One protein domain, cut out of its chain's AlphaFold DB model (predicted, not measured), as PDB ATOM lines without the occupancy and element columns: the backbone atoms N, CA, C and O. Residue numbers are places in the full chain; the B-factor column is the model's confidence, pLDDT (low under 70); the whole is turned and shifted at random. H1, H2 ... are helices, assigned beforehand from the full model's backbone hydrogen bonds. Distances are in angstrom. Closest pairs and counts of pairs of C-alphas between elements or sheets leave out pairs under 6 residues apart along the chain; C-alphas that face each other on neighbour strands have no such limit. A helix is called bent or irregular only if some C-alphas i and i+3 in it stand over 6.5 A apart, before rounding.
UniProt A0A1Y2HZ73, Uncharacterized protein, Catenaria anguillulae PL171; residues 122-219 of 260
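AT A GLANCE: This is residues 122 to 219 of the 260 residues of an uncharacterized protein of Catenaria anguillulae PL171 (UniProt A0A1Y2HZ73). One long helix, H3, makes much of the length of an elongated domain, and its first end lies near a small cluster in which the short helix H2 sits between H1 and H4. From the far end of H3 the link of residues 190 to 201 folds back toward H4, while a long loop, residues 140 to 162, joins H1 to H2. The printed part has 98 residues, with four named helices in the order H1, H2, H3, H4 and no named strand; the class is all helix, though under half of the residues, 46 of 98, are in named elements. The whole is compact, with a radius of gyration of the C-alphas of 13.8 A, and spans 43 by 27 by 24 A.

IN THESE COORDINATES: The printed part begins at Lys 122, and H1 follows as residues 129 to 139, 15.2 A long from C-alpha 129 at (137.508, 110.276, 80.267) to C-alpha 139 at (143.751, 122.644, 74.091). H2 is residues 163 to 167, five residues and 5.8 A. H3, residues 170 to 189, is the longest helix at 27.5 A, from C-alpha 170 at (141.086, 109.067, 83.850) to C-alpha 189 at (153.057, 88.970, 69.338). H4, residues 202 to 211, is 14.4 A long and ends with C-alpha 211 at (153.166, 117.858, 88.792). No helix is bent.

HOW THE PARTS SIT: H1 and H2 touch, their closest C-alphas being those of Leu 133 and Tyr 165, 6.0 A apart. H1 and H3 are close but not clearly touching, with the C-alphas of Cys 129 and Cys 170 closest at 5.2 A. Their lines stand about perpendicular, at 78 degrees. H2 and H3 are also close but not clearly touching, with the C-alphas of Tyr 165 and Ile 171 closest at 6.4 A. H2 and H4 touch, and their closest C-alphas are those of Ala 166 and Arg 208, 7.3 A apart. H1 and H4 are apart, and so are H3 and H4. In H1, H2, H3 and H4 every O i to N i+4 pair is within hydrogen-bond range.

THE WHOLE: The two C-alphas farthest apart are those of Asn 190 and Gly 219, at 43.3 A. The C-alphas of the first and last printed residues, Lys 122 and Gly 219, are 13.6 A apart. The printed part has no cut. The links from H1 to H2, 23 residues, and from H3 to H4, 12 residues, are long, while the link from H2 to H3, two residues, is tight. The mean pLDDT of the printed part is 81.2, and the model's confidence is low, under 70, at residues 140 to 154 and 218 to 219.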
ATOM      1  N   LYS A 122     134.723 107.627  83.792       88.50
ATOM      2  CA  LYS A 122     134.427 108.985  84.234       88.50
ATOM      3  C   LYS A 122     135.513 109.476  85.181       88.50
ATOM      4  O   LYS A 122     135.997 108.712  86.011       88.50
ATOM      5  N   ASP A 123     135.851 110.756  85.083       88.25
ATOM      6  CA  ASP A 123     136.722 111.404  86.057       88.25
ATOM      7  C   ASP A 123     136.012 111.581  87.414       88.25
ATOM      8  O   ASP A 123     134.834 111.266  87.602       88.25
ATOM      9  N   GLU A 124     136.734 112.124  88.389       88.88
ATOM     10  CA  GLU A 124     136.219 112.442  89.721       88.88
ATOM     11  C   GLU A 124     135.069 113.465  89.749       88.88
ATOM     12  O   GLU A 124     134.413 113.596  90.783       88.88
ATOM     13  N   THR A 125     134.799 114.161  88.643       86.31
ATOM     14  CA  THR A 125     133.680 115.103  88.483       86.31
ATOM     15  C   THR A 125     132.516 114.528  87.671       86.31
ATOM     16  O   THR A 125     131.497 115.197  87.498       86.31
ATOM     17  N   GLY A 126     132.634 113.286  87.188       85.44
ATOM     18  CA  GLY A 126     131.638 112.642  86.333       85.44
ATOM     19  C   GLY A 126     131.765 112.979  84.841       85.44
ATOM     20  O   GLY A 126     130.892 112.586  84.060       85.44
ATOM     21  N   ARG A 127     132.824 113.680  84.409       82.56
ATOM     22  CA  ARG A 127     133.097 113.932  82.982       82.56
ATOM     23  C   ARG A 127     133.660 112.688  82.314       82.56
ATOM     24  O   ARG A 127     134.348 111.888  82.934       82.56
ATOM     25  N   SER A 128     133.348 112.524  81.031       84.88
ATOM     26  CA  SER A 128     133.853 111.417  80.213       84.88
ATOM     27  C   SER A 128     135.375 111.463  80.098       84.88
ATOM     28  O   SER A 128     135.923 112.497  79.716       84.88
ATOM     29  N   CYS A 129     136.052 110.346  80.369       86.69
ATOM     30  CA  CYS A 129     137.508 110.276  80.267       86.69
ATOM     31  C   CYS A 129     138.021 110.442  78.839       86.69
ATOM     32  O   CYS A 129     139.022 111.121  78.624       86.69
ATOM     33  N   SER A 130     137.300 109.894  77.858       81.38
ATOM     34  CA  SER A 130     137.631 110.089  76.444       81.38
ATOM     35  C   SER A 130     137.469 111.556  76.024       81.38
ATOM     36  O   SER A 130     138.348 112.090  75.359       81.38
ATOM     37  N   ALA A 131     136.423 112.247  76.495       79.50
ATOM     38  CA  ALA A 131     136.270 113.682  76.233       79.50
ATOM     39  C   ALA A 131     137.377 114.508  76.903       79.50
ATOM     40  O   ALA A 131     137.964 115.374  76.261       79.50
ATOM     41  N   LEU A 132     137.703 114.219  78.172       84.94
ATOM     42  CA  LEU A 132     138.760 114.928  78.892       84.94
ATOM     43  C   LEU A 132     140.120 114.769  78.202       84.94
ATOM     44  O   LEU A 132     140.831 115.762  78.067       84.94
ATOM     45  N   LEU A 133     140.462 113.557  77.751       84.31
ATOM     46  CA  LEU A 133     141.677 113.279  76.982       84.31
ATOM     47  C   LEU A 133     141.736 114.156  75.723       84.31
ATOM     48  O   LEU A 133     142.674 114.938  75.560       84.31
ATOM     49  N   THR A 134     140.712 114.070  74.869       78.88
ATOM     50  CA  THR A 134     140.650 114.806  73.599       78.88
ATOM     51  C   THR A 134     140.699 116.316  73.807       78.88
ATOM     52  O   THR A 134     141.528 116.996  73.209       78.88
ATOM     53  N   GLU A 135     139.855 116.854  74.690       79.31
ATOM     54  CA  GLU A 135     139.798 118.291  74.970       79.31
ATOM     55  C   GLU A 135     141.123 118.815  75.520       79.31
ATOM     56  O   GLU A 135     141.575 119.888  75.121       79.31
ATOM     57  N   SER A 136     141.757 118.054  76.412       80.50
ATOM     58  CA  SER A 136     143.032 118.435  77.007       80.50
ATOM     59  C   SER A 136     144.152 118.450  75.971       80.50
ATOM     60  O   SER A 136     144.943 119.394  75.931       80.50
ATOM     61  N   PHE A 137     144.221 117.422  75.123       79.38
ATOM     62  CA  PHE A 137     145.271 117.291  74.116       79.38
ATOM     63  C   PHE A 137     145.123 118.367  73.040       79.38
ATOM     64  O   PHE A 137     146.094 119.037  72.697       79.38
ATOM     65  N   GLU A 138     143.901 118.621  72.574       74.88
ATOM     66  CA  GLU A 138     143.634 119.696  71.619       74.88
ATOM     67  C   GLU A 138     143.920 121.084  72.199       74.88
ATOM     68  O   GLU A 138     144.549 121.907  71.532       74.88
ATOM     69  N   ALA A 139     143.495 121.359  73.439       72.69
ATOM     70  CA  ALA A 139     143.751 122.644  74.091       72.69
ATOM     71  C   ALA A 139     145.255 122.923  74.232       72.69
ATOM     72  O   ALA A 139     145.692 124.065  74.091       72.69
ATOM     73  N   ALA A 140     146.048 121.875  74.459       69.50
ATOM     74  CA  ALA A 140     147.500 121.960  74.509       69.50
ATOM     75  C   ALA A 140     148.178 121.908  73.128       69.50
ATOM     76  O   ALA A 140     149.400 122.021  73.067       69.50
ATOM     77  N   LYS A 141     147.419 121.740  72.030       69.56
ATOM     78  CA  LYS A 141     147.941 121.421  70.684       69.56
ATOM     79  C   LYS A 141     148.951 120.275  70.714       69.56
ATOM     80  O   LYS A 141     149.958 120.286  70.013       69.56
ATOM     81  N   PHE A 142     148.689 119.317  71.584       65.81
ATOM     82  CA  PHE A 142     149.601 118.245  71.888       65.81
ATOM     83  C   PHE A 142     149.593 117.226  70.751       65.81
ATOM     84  O   PHE A 142     148.555 116.636  70.445       65.81
ATOM     85  N   ASN A 143     150.756 117.008  70.139       65.31
ATOM     86  CA  ASN A 143     150.941 115.968  69.140       65.31
ATOM     87  C   ASN A 143     151.833 114.861  69.702       65.31
ATOM     88  O   ASN A 143     153.038 115.029  69.867       65.31
ATOM     89  N   ALA A 144     151.230 113.702  69.950       60.47
ATOM     90  CA  ALA A 144     151.892 112.516  70.479       60.47
ATOM     91  C   ALA A 144     153.195 112.153  69.745       60.47
ATOM     92  O   ALA A 144     154.193 111.831  70.383       60.47
ATOM     93  N   SER A 145     153.212 112.250  68.411       61.28
ATOM     94  CA  SER A 145     154.390 111.895  67.610       61.28
ATOM     95  C   SER A 145     155.552 112.884  67.733       61.28
ATOM     96  O   SER A 145     156.663 112.562  67.331       61.28
ATOM     97  N   GLU A 146     155.303 114.089  68.247       55.97
ATOM     98  CA  GLU A 146     156.315 115.139  68.441       55.97
ATOM     99  C   GLU A 146     156.959 115.075  69.835       55.97
ATOM    100  O   GLU A 146     157.926 115.784  70.111       55.97
ATOM    101  N   HIS A 147     156.452 114.205  70.712       53.97
ATOM    102  CA  HIS A 147     156.885 114.081  72.098       53.97
ATOM    103  C   HIS A 147     157.464 112.690  72.364       53.97
ATOM    104  O   HIS A 147     156.911 111.895  73.117       53.97
ATOM    105  N   THR A 148     158.615 112.403  71.754       55.88
ATOM    106  CA  THR A 148     159.458 111.269  72.152       55.88
ATOM    107  C   THR A 148     160.151 111.605  73.470       55.88
ATOM    108  O   THR A 148     160.849 112.619  73.561       55.88
ATOM    109  N   GLY A 149     159.969 110.765  74.486       50.88
ATOM    110  CA  GLY A 149     160.673 110.860  75.760       50.88
ATOM    111  C   GLY A 149     162.199 110.851  75.596       50.88
ATOM    112  O   GLY A 149     162.716 110.499  74.532       50.88
ATOM    113  N   PRO A 150     162.951 111.242  76.640       45.62
ATOM    114  CA  PRO A 150     164.414 111.346  76.595       45.62
ATOM    115  C   PRO A 150     165.132 110.012  76.319       45.62
ATOM    116  O   PRO A 150     166.319 110.008  76.010       45.62
ATOM    117  N   ASP A 151     164.422 108.892  76.419       49.22
ATOM    118  CA  ASP A 151     164.868 107.535  76.101       49.22
ATOM    119  C   ASP A 151     164.676 107.151  74.622       49.22
ATOM    120  O   ASP A 151     165.077 106.064  74.214       49.22
ATOM    121  N   GLY A 152     164.074 108.024  73.804       50.06
ATOM    122  CA  GLY A 152     163.784 107.742  72.396       50.06
ATOM    123  C   GLY A 152     162.665 106.716  72.187       50.06
ATOM    124  O   GLY A 152     162.418 106.323  71.051       50.06
ATOM    125  N   MET A 153     161.955 106.316  73.250       55.34
ATOM    126  CA  MET A 153     160.943 105.247  73.232       55.34
ATOM    127  C   MET A 153     159.573 105.705  72.700       55.34
ATOM    128  O   MET A 153     158.597 104.967  72.782       55.34
ATOM    129  N   GLY A 154     159.452 106.935  72.186       62.00
ATOM    130  CA  GLY A 154     158.173 107.463  71.687       62.00
ATOM    131  C   GLY A 154     157.117 107.739  72.762       62.00
ATOM    132  O   GLY A 154     155.995 108.096  72.417       62.00
ATOM    133  N   GLN A 155     157.467 107.601  74.046       74.50
ATOM    134  CA  GLN A 155     156.568 107.845  75.175       74.50
ATOM    135  C   GLN A 155     156.639 109.299  75.630       74.50
ATOM    136  O   GLN A 155     157.730 109.825  75.845       74.50
ATOM    137  N   ALA A 156     155.495 109.945  75.839       74.12
ATOM    138  CA  ALA A 156     155.473 111.342  76.241       74.12
ATOM    139  C   ALA A 156     155.922 111.525  77.706       74.12
ATOM    140  O   ALA A 156     155.460 110.792  78.590       74.12
ATOM    141  N   PRO A 157     156.782 112.520  78.001       78.06
ATOM    142  CA  PRO A 157     157.094 112.895  79.377       78.06
ATOM    143  C   PRO A 157     155.869 113.523  80.058       78.06
ATOM    144  O   PRO A 157     155.073 114.217  79.418       78.06
ATOM    145  N   TRP A 158     155.732 113.337  81.375       85.94
ATOM    146  CA  TRP A 158     154.556 113.816  82.117       85.94
ATOM    147  C   TRP A 158     154.404 115.334  82.101       85.94
ATOM    148  O   TRP A 158     153.284 115.838  82.106       85.94
ATOM    149  N   SER A 159     155.517 116.058  82.027       82.75
ATOM    150  CA  SER A 159     155.556 117.511  81.853       82.75
ATOM    151  C   SER A 159     154.957 118.016  80.534       82.75
ATOM    152  O   SER A 159     154.550 119.175  80.478       82.75
ATOM    153  N   ALA A 160     154.871 117.181  79.492       81.12
ATOM    154  CA  ALA A 160     154.243 117.548  78.220       81.12
ATOM    155  C   ALA A 160     152.735 117.243  78.189       81.12
ATOM    156  O   ALA A 160     151.999 117.826  77.394       81.12
ATOM    157  N   ILE A 161     152.262 116.347  79.058       85.56
ATOM    158  CA  ILE A 161     150.856 115.944  79.098       85.56
ATOM    159  C   ILE A 161     150.048 117.041  79.802       85.56
ATOM    160  O   ILE A 161     150.441 117.510  80.876       85.56
ATOM    161  N   PRO A 162     148.891 117.453  79.253       88.38
ATOM    162  CA  PRO A 162     148.079 118.494  79.862       88.38
ATOM    163  C   PRO A 162     147.703 118.149  81.305       88.38
ATOM    164  O   PRO A 162     147.179 117.068  81.587       88.38
ATOM    165  N   LYS A 163     147.927 119.100  82.215       89.81
ATOM    166  CA  LYS A 163     147.787 118.886  83.661       89.81
ATOM    167  C   LYS A 163     146.403 118.376  84.071       89.81
ATOM    168  O   LYS A 163     146.315 117.495  84.919       89.81
ATOM    169  N   ASP A 164     145.341 118.898  83.459       88.12
ATOM    170  CA  ASP A 164     143.967 118.496  83.781       88.12
ATOM    171  C   ASP A 164     143.702 117.018  83.468       88.12
ATOM    172  O   ASP A 164     143.026 116.346  84.241       88.12
ATOM    173  N   TYR A 165     144.298 116.476  82.402       90.31
ATOM    174  CA  TYR A 165     144.228 115.045  82.120       90.31
ATOM    175  C   TYR A 165     145.201 114.251  82.993       90.31
ATOM    176  O   TYR A 165     144.788 113.310  83.675       90.31
ATOM    177  N   ALA A 166     146.471 114.677  83.046       92.19
ATOM    178  CA  ALA A 166     147.538 114.005  83.786       92.19
ATOM    179  C   ALA A 166     147.216 113.822  85.275       92.19
ATOM    180  O   ALA A 166     147.687 112.863  85.883       92.19
ATOM    181  N   CYS A 167     146.417 114.709  85.869       93.31
ATOM    182  CA  CYS A 167     146.075 114.672  87.290       93.31
ATOM    183  C   CYS A 167     144.686 114.111  87.604       93.31
ATOM    184  O   CYS A 167     144.421 113.809  88.768       93.31
ATOM    185  N   SER A 168     143.843 113.913  86.592       93.19
ATOM    186  CA  SER A 168     142.530 113.281  86.754       93.19
ATOM    187  C   SER A 168     142.637 111.792  87.096       93.19
ATOM    188  O   SER A 168     143.689 111.169  86.929       93.19
ATOM    189  N   LYS A 169     141.529 111.175  87.520       92.69
ATOM    190  CA  LYS A 169     141.427 109.708  87.623       92.69
ATOM    191  C   LYS A 169     141.499 109.001  86.271       92.69
ATOM    192  O   LYS A 169     141.941 107.856  86.230       92.69
ATOM    193  N   CYS A 170     141.127 109.671  85.180       92.00
ATOM    194  CA  CYS A 170     141.086 109.067  83.850       92.00
ATOM    195  C   CYS A 170     142.438 108.518  83.413       92.00
ATOM    196  O   CYS A 170     142.510 107.398  82.922       92.00
ATOM    197  N   ILE A 171     143.521 109.247  83.674       92.56
ATOM    198  CA  ILE A 171     144.860 108.770  83.325       92.56
ATOM    199  C   ILE A 171     145.225 107.456  84.029       92.56
ATOM    200  O   ILE A 171     145.931 106.644  83.455       92.56
ATOM    201  N   LEU A 172     144.743 107.202  85.250       91.12
ATOM    202  CA  LEU A 172     145.042 105.949  85.949       91.12
ATOM    203  C   LEU A 172     144.367 104.763  85.258       91.12
ATOM    204  O   LEU A 172     144.959 103.691  85.174       91.12
ATOM    205  N   GLU A 173     143.155 104.969  84.744       90.19
ATOM    206  CA  GLU A 173     142.456 103.959  83.953       90.19
ATOM    207  C   GLU A 173     143.124 103.748  82.591       90.19
ATOM    208  O   GLU A 173     143.269 102.609  82.154       90.19
ATOM    209  N   ASP A 174     143.596 104.818  81.952       90.31
ATOM    210  CA  ASP A 174     144.326 104.744  80.681       90.31
ATOM    211  C   ASP A 174     145.653 103.975  80.836       90.31
ATOM    212  O   ASP A 174     145.937 103.048  80.081       90.31
ATOM    213  N   LEU A 175     146.426 104.262  81.892       90.56
ATOM    214  CA  LEU A 175     147.677 103.555  82.201       90.56
ATOM    215  C   LEU A 175     147.471 102.051  82.438       90.56
ATOM    216  O   LEU A 175     148.325 101.243  82.059       90.56
ATOM    217  N   GLU A 176     146.356 101.680  83.069       91.94
ATOM    218  CA  GLU A 176     145.976 100.286  83.299       91.94
ATOM    219  C   GLU A 176     145.548  99.598  81.994       91.94
ATOM    220  O   GLU A 176     145.967  98.471  81.719       91.94
ATOM    221  N   VAL A 177     144.796 100.293  81.135       89.75
ATOM    222  CA  VAL A 177     144.472  99.807  79.787       89.75
ATOM    223  C   VAL A 177     145.745  99.588  78.972       89.75
ATOM    224  O   VAL A 177     145.913  98.510  78.404       89.75
ATOM    225  N   GLU A 178     146.680 100.541  78.950       89.19
ATOM    226  CA  GLU A 178     147.965 100.385  78.257       89.19
ATOM    227  C   GLU A 178     148.780  99.206  78.792       89.19
ATOM    228  O   GLU A 178     149.449  98.511  78.031       89.19
ATOM    229  N   LYS A 179     148.722  98.942  80.099       90.50
ATOM    230  CA  LYS A 179     149.423  97.808  80.711       90.50
ATOM    231  C   LYS A 179     148.860  96.483  80.214       90.50
ATOM    232  O   LYS A 179     149.620  95.639  79.751       90.50
ATOM    233  N   GLN A 180     147.539  96.331  80.233       91.81
ATOM    234  CA  GLN A 180     146.882  95.134  79.707       91.81
ATOM    235  C   GLN A 180     147.110  94.971  78.193       91.81
ATOM    236  O   GLN A 180     147.228  93.848  77.701       91.81
ATOM    237  N   VAL A 181     147.186  96.076  77.439       88.56
ATOM    238  CA  VAL A 181     147.539  96.060  76.009       88.56
ATOM    239  C   VAL A 181     148.959  95.526  75.805       88.56
ATOM    240  O   VAL A 181     149.148  94.640  74.971       88.56
ATOM    241  N   ASP A 182     149.935  96.019  76.564       88.06
ATOM    242  CA  ASP A 182     151.327  95.565  76.482       88.06
ATOM    243  C   ASP A 182     151.472  94.092  76.860       88.06
ATOM    244  O   ASP A 182     152.115  93.335  76.137       88.06
ATOM    245  N   GLU A 183     150.814  93.656  77.937       91.00
ATOM    246  CA  GLU A 183     150.771  92.246  78.338       91.00
ATOM    247  C   GLU A 183     150.193  91.365  77.222       91.00
ATOM    248  O   GLU A 183     150.723  90.291  76.926       91.00
ATOM    249  N   TRP A 184     149.142  91.837  76.545       90.88
ATOM    250  CA  TRP A 184     148.560  91.133  75.407       90.88
ATOM    251  C   TRP A 184     149.536  91.047  74.224       90.88
ATOM    252  O   TRP A 184     149.704  89.971  73.644       90.88
ATOM    253  N   TYR A 185     150.214  92.144  73.868       87.56
ATOM    254  CA  TYR A 185     151.198  92.161  72.779       87.56
ATOM    255  C   TYR A 185     152.430  91.306  73.091       87.56
ATOM    256  O   TYR A 185     152.885  90.563  72.218       87.56
ATOM    257  N   ALA A 186     152.928  91.331  74.324       88.69
ATOM    258  CA  ALA A 186     153.999  90.449  74.768       88.69
ATOM    259  C   ALA A 186     153.582  88.976  74.646       88.69
ATOM    260  O   ALA A 186     154.293  88.177  74.036       88.69
ATOM    261  N   ALA A 187     152.386  88.623  75.128       89.25
ATOM    262  CA  ALA A 187     151.901  87.245  75.121       89.25
ATOM    263  C   ALA A 187     151.545  86.708  73.722       89.25
ATOM    264  O   ALA A 187     151.693  85.512  73.470       89.25
ATOM    265  N   LYS A 188     151.024  87.550  72.818       88.25
ATOM    266  CA  LYS A 188     150.492  87.110  71.511       88.25
ATOM    267  C   LYS A 188     151.393  87.427  70.324       88.25
ATOM    268  O   LYS A 188     151.310  86.737  69.313       88.25
ATOM    269  N   MET A 189     152.220  88.463  70.431       83.50
ATOM    270  CA  MET A 189     153.057  88.970  69.338       83.50
ATOM    271  C   MET A 189     154.552  88.967  69.681       83.50
ATOM    272  O   MET A 189     155.352  89.343  68.829       83.50
ATOM    273  N   ASN A 190     154.934  88.537  70.892       84.62
ATOM    274  CA  ASN A 190     156.316  88.530  71.380       84.62
ATOM    275  C   ASN A 190     156.994  89.913  71.284       84.62
ATOM    276  O   ASN A 190     158.177  90.020  70.969       84.62
ATOM    277  N   MET A 191     156.218  90.979  71.509       78.06
ATOM    278  CA  MET A 191     156.727  92.349  71.556       78.06
ATOM    279  C   MET A 191     157.174  92.673  72.980       78.06
ATOM    280  O   MET A 191     156.393  92.537  73.918       78.06
ATOM    281  N   THR A 192     158.431  93.078  73.140       72.38
ATOM    282  CA  THR A 192     159.031  93.405  74.446       72.38
ATOM    283  C   THR A 192     159.031  94.899  74.750       72.38
ATOM    284  O   THR A 192     159.234  95.292  75.895       72.38
ATOM    285  N   GLU A 193     158.838  95.731  73.728       72.56
ATOM    286  CA  GLU A 193     158.726  97.179  73.870       72.56
ATOM    287  C   GLU A 193     157.301  97.564  74.268       72.56
ATOM    288  O   GLU A 193     156.329  96.933  73.844       72.56
ATOM    289  N   SER A 194     157.183  98.606  75.093       72.25
ATOM    290  CA  SER A 194     155.880  99.140  75.474       72.25
ATOM    291  C   SER A 194     155.208  99.776  74.260       72.25
ATOM    292  O   SER A 194     155.806 100.593  73.564       72.25
ATOM    293  N   MET A 195     153.948  99.417  74.030       71.06
ATOM    294  CA  MET A 195     153.085 100.005  73.007       71.06
ATOM    295  C   MET A 195     152.291 101.201  73.552       71.06
ATOM    296  O   MET A 195     151.506 101.801  72.815       71.06
ATOM    297  N   GLY A 196     152.452 101.499  74.845       73.31
ATOM    298  CA  GLY A 196     151.790 102.589  75.547       73.31
ATOM    299  C   GLY A 196     152.403 103.953  75.248       73.31
ATOM    300  O   GLY A 196     153.593 104.077  74.955       73.31
ATOM    301  N   PHE A 197     151.572 104.982  75.345       75.00
ATOM    302  CA  PHE A 197     151.912 106.368  75.088       75.00
ATOM    303  C   PHE A 197     152.633 107.037  76.267       75.00
ATOM    304  O   PHE A 197     153.383 107.997  76.077       75.00
ATOM    305  N   TYR A 198     152.437 106.535  77.488       81.31
ATOM    306  CA  TYR A 198     152.940 107.173  78.704       81.31
ATOM    307  C   TYR A 198     154.178 106.481  79.269       81.31
ATOM    308  O   TYR A 198     154.222 105.255  79.413       81.31
ATOM    309  N   ASN A 199     155.157 107.278  79.712       80.38
ATOM    310  CA  ASN A 199     156.274 106.741  80.479       80.38
ATOM    311  C   ASN A 199     155.797 106.321  81.880       80.38
ATOM    312  O   ASN A 199     155.387 107.144  82.703       80.38
ATOM    313  N   ARG A 200     155.863 105.014  82.141       84.31
ATOM    314  CA  ARG A 200     155.399 104.364  83.379       84.31
ATOM    315  C   ARG A 200     156.530 103.920  84.300       84.31
ATOM    316  O   ARG A 200     156.280 103.196  85.262       84.31
ATOM    317  N   SER A 201     157.767 104.333  84.021       86.12
ATOM    318  CA  SER A 201     158.878 104.103  84.945       86.12
ATOM    319  C   SER A 201     158.581 104.728  86.310       86.12
ATOM    320  O   SER A 201     157.840 105.707  86.420       86.12
ATOM    321  N   GLU A 202     159.182 104.186  87.367       89.38
ATOM    322  CA  GLU A 202     158.994 104.715  88.720       89.38
ATOM    323  C   GLU A 202     159.346 106.210  88.803       89.38
ATOM    324  O   GLU A 202     158.585 106.995  89.369       89.38
ATOM    325  N   ALA A 203     160.442 106.622  88.159       88.31
ATOM    326  CA  ALA A 203     160.859 108.019  88.092       88.31
ATOM    327  C   ALA A 203     159.815 108.910  87.392       88.31
ATOM    328  O   ALA A 203     159.484 109.983  87.897       88.31
ATOM    329  N   ALA A 204     159.240 108.454  86.276       88.56
ATOM    330  CA  ALA A 204     158.185 109.185  85.576       88.56
ATOM    331  C   ALA A 204     156.903 109.280  86.424       88.56
ATOM    332  O   ALA A 204     156.286 110.339  86.528       88.56
ATOM    333  N   MET A 205     156.526 108.210  87.127       91.81
ATOM    334  CA  MET A 205     155.373 108.244  88.033       91.81
ATOM    335  C   MET A 205     155.593 109.185  89.229       91.81
ATOM    336  O   MET A 205     154.646 109.835  89.683       91.81
ATOM    337  N   GLN A 206     156.834 109.321  89.709       92.44
ATOM    338  CA  GLN A 206     157.204 110.330  90.704       92.44
ATOM    339  C   GLN A 206     157.127 111.756  90.133       92.44
ATOM    340  O   GLN A 206     156.590 112.637  90.807       92.44
ATOM    341  N   GLU A 207     157.590 111.989  88.898       91.38
ATOM    342  CA  GLU A 207     157.433 113.275  88.193       91.38
ATOM    343  C   GLU A 207     155.953 113.672  88.126       91.38
ATOM    344  O   GLU A 207     155.575 114.760  88.575       91.38
ATOM    345  N   ARG A 208     155.090 112.756  87.665       93.50
ATOM    346  CA  ARG A 208     153.637 112.961  87.629       93.50
ATOM    347  C   ARG A 208     153.087 113.346  89.001       93.50
ATOM    348  O   ARG A 208     152.315 114.298  89.114       93.50
ATOM    349  N   ALA A 209     153.480 112.625  90.052       93.88
ATOM    350  CA  ALA A 209     153.024 112.908  91.410       93.88
ATOM    351  C   ALA A 209     153.406 114.329  91.866       93.88
ATOM    352  O   ALA A 209     152.601 114.997  92.517       93.88
ATOM    353  N   GLN A 210     154.592 114.822  91.489       94.56
ATOM    354  CA  GLN A 210     154.997 116.202  91.771       94.56
ATOM    355  C   GLN A 210     154.196 117.222  90.957       94.56
ATOM    356  O   GLN A 210     153.718 118.204  91.528       94.56
ATOM    357  N   ILE A 211     153.977 116.983  89.659       92.56
ATOM    358  CA  ILE A 211     153.166 117.858  88.792       92.56
ATOM    359  C   ILE A 211     151.742 118.007  89.348       92.56
ATOM    360  O   ILE A 211     151.187 119.112  89.386       92.56
ATOM    361  N   CYS A 212     151.167 116.902  89.822       94.44
ATOM    362  CA  CYS A 212     149.800 116.841  90.330       94.44
ATOM    363  C   CYS A 212     149.654 117.224  91.803       94.44
ATOM    364  O   CYS A 212     148.535 117.285  92.320       94.44
ATOM    365  N   LYS A 213     150.755 117.540  92.489       95.00
ATOM    366  CA  LYS A 213     150.722 117.955  93.888       95.00
ATOM    367  C   LYS A 213     149.868 119.214  94.056       95.00
ATOM    368  O   LYS A 213     150.123 120.249  93.445       95.00
ATOM    369  N   GLY A 214     148.841 119.117  94.900       89.56
ATOM    370  CA  GLY A 214     147.923 120.223  95.186       89.56
ATOM    371  C   GLY A 214     146.971 120.585  94.041       89.56
ATOM    372  O   GLY A 214     146.237 121.565  94.170       89.56
ATOM    373  N   TRP A 215     146.957 119.822  92.942       92.81
ATOM    374  CA  TRP A 215     145.958 120.002  91.896       92.81
ATOM    375  C   TRP A 215     144.568 119.642  92.429       92.81
ATOM    376  O   TRP A 215     144.403 118.731  93.244       92.81
ATOM    377  N   LYS A 216     143.567 120.394  91.976       85.69
ATOM    378  CA  LYS A 216     142.157 120.138  92.246       85.69
ATOM    379  C   LYS A 216     141.413 120.174  90.916       85.69
ATOM    380  O   LYS A 216     141.709 121.068  90.118       85.69
ATOM    381  N   PRO A 217     140.444 119.276  90.702       81.56
ATOM    382  CA  PRO A 217     139.656 119.274  89.484       81.56
ATOM    383  C   PRO A 217     138.961 120.621  89.317       81.56
ATOM    384  O   PRO A 217     138.303 121.126  90.235       81.56
ATOM    385  N   SER A 218     139.120 121.223  88.140       68.88
ATOM    386  CA  SER A 218     138.349 122.402  87.789       68.88
ATOM    387  C   SER A 218     136.907 121.940  87.567       68.88
ATOM    388  O   SER A 218     136.588 121.261  86.598       68.88
ATOM    389  N   GLY A 219     136.013 122.275  88.498       56.78
ATOM    390  CA  GLY A 219     134.593 121.903  88.454       56.78
ATOM    391  C   GLY A 219     133.799 122.545  87.310       56.78
ATOM    392  O   GLY A 219     132.586 122.686  87.422       56.78
TER     393      GLY A 219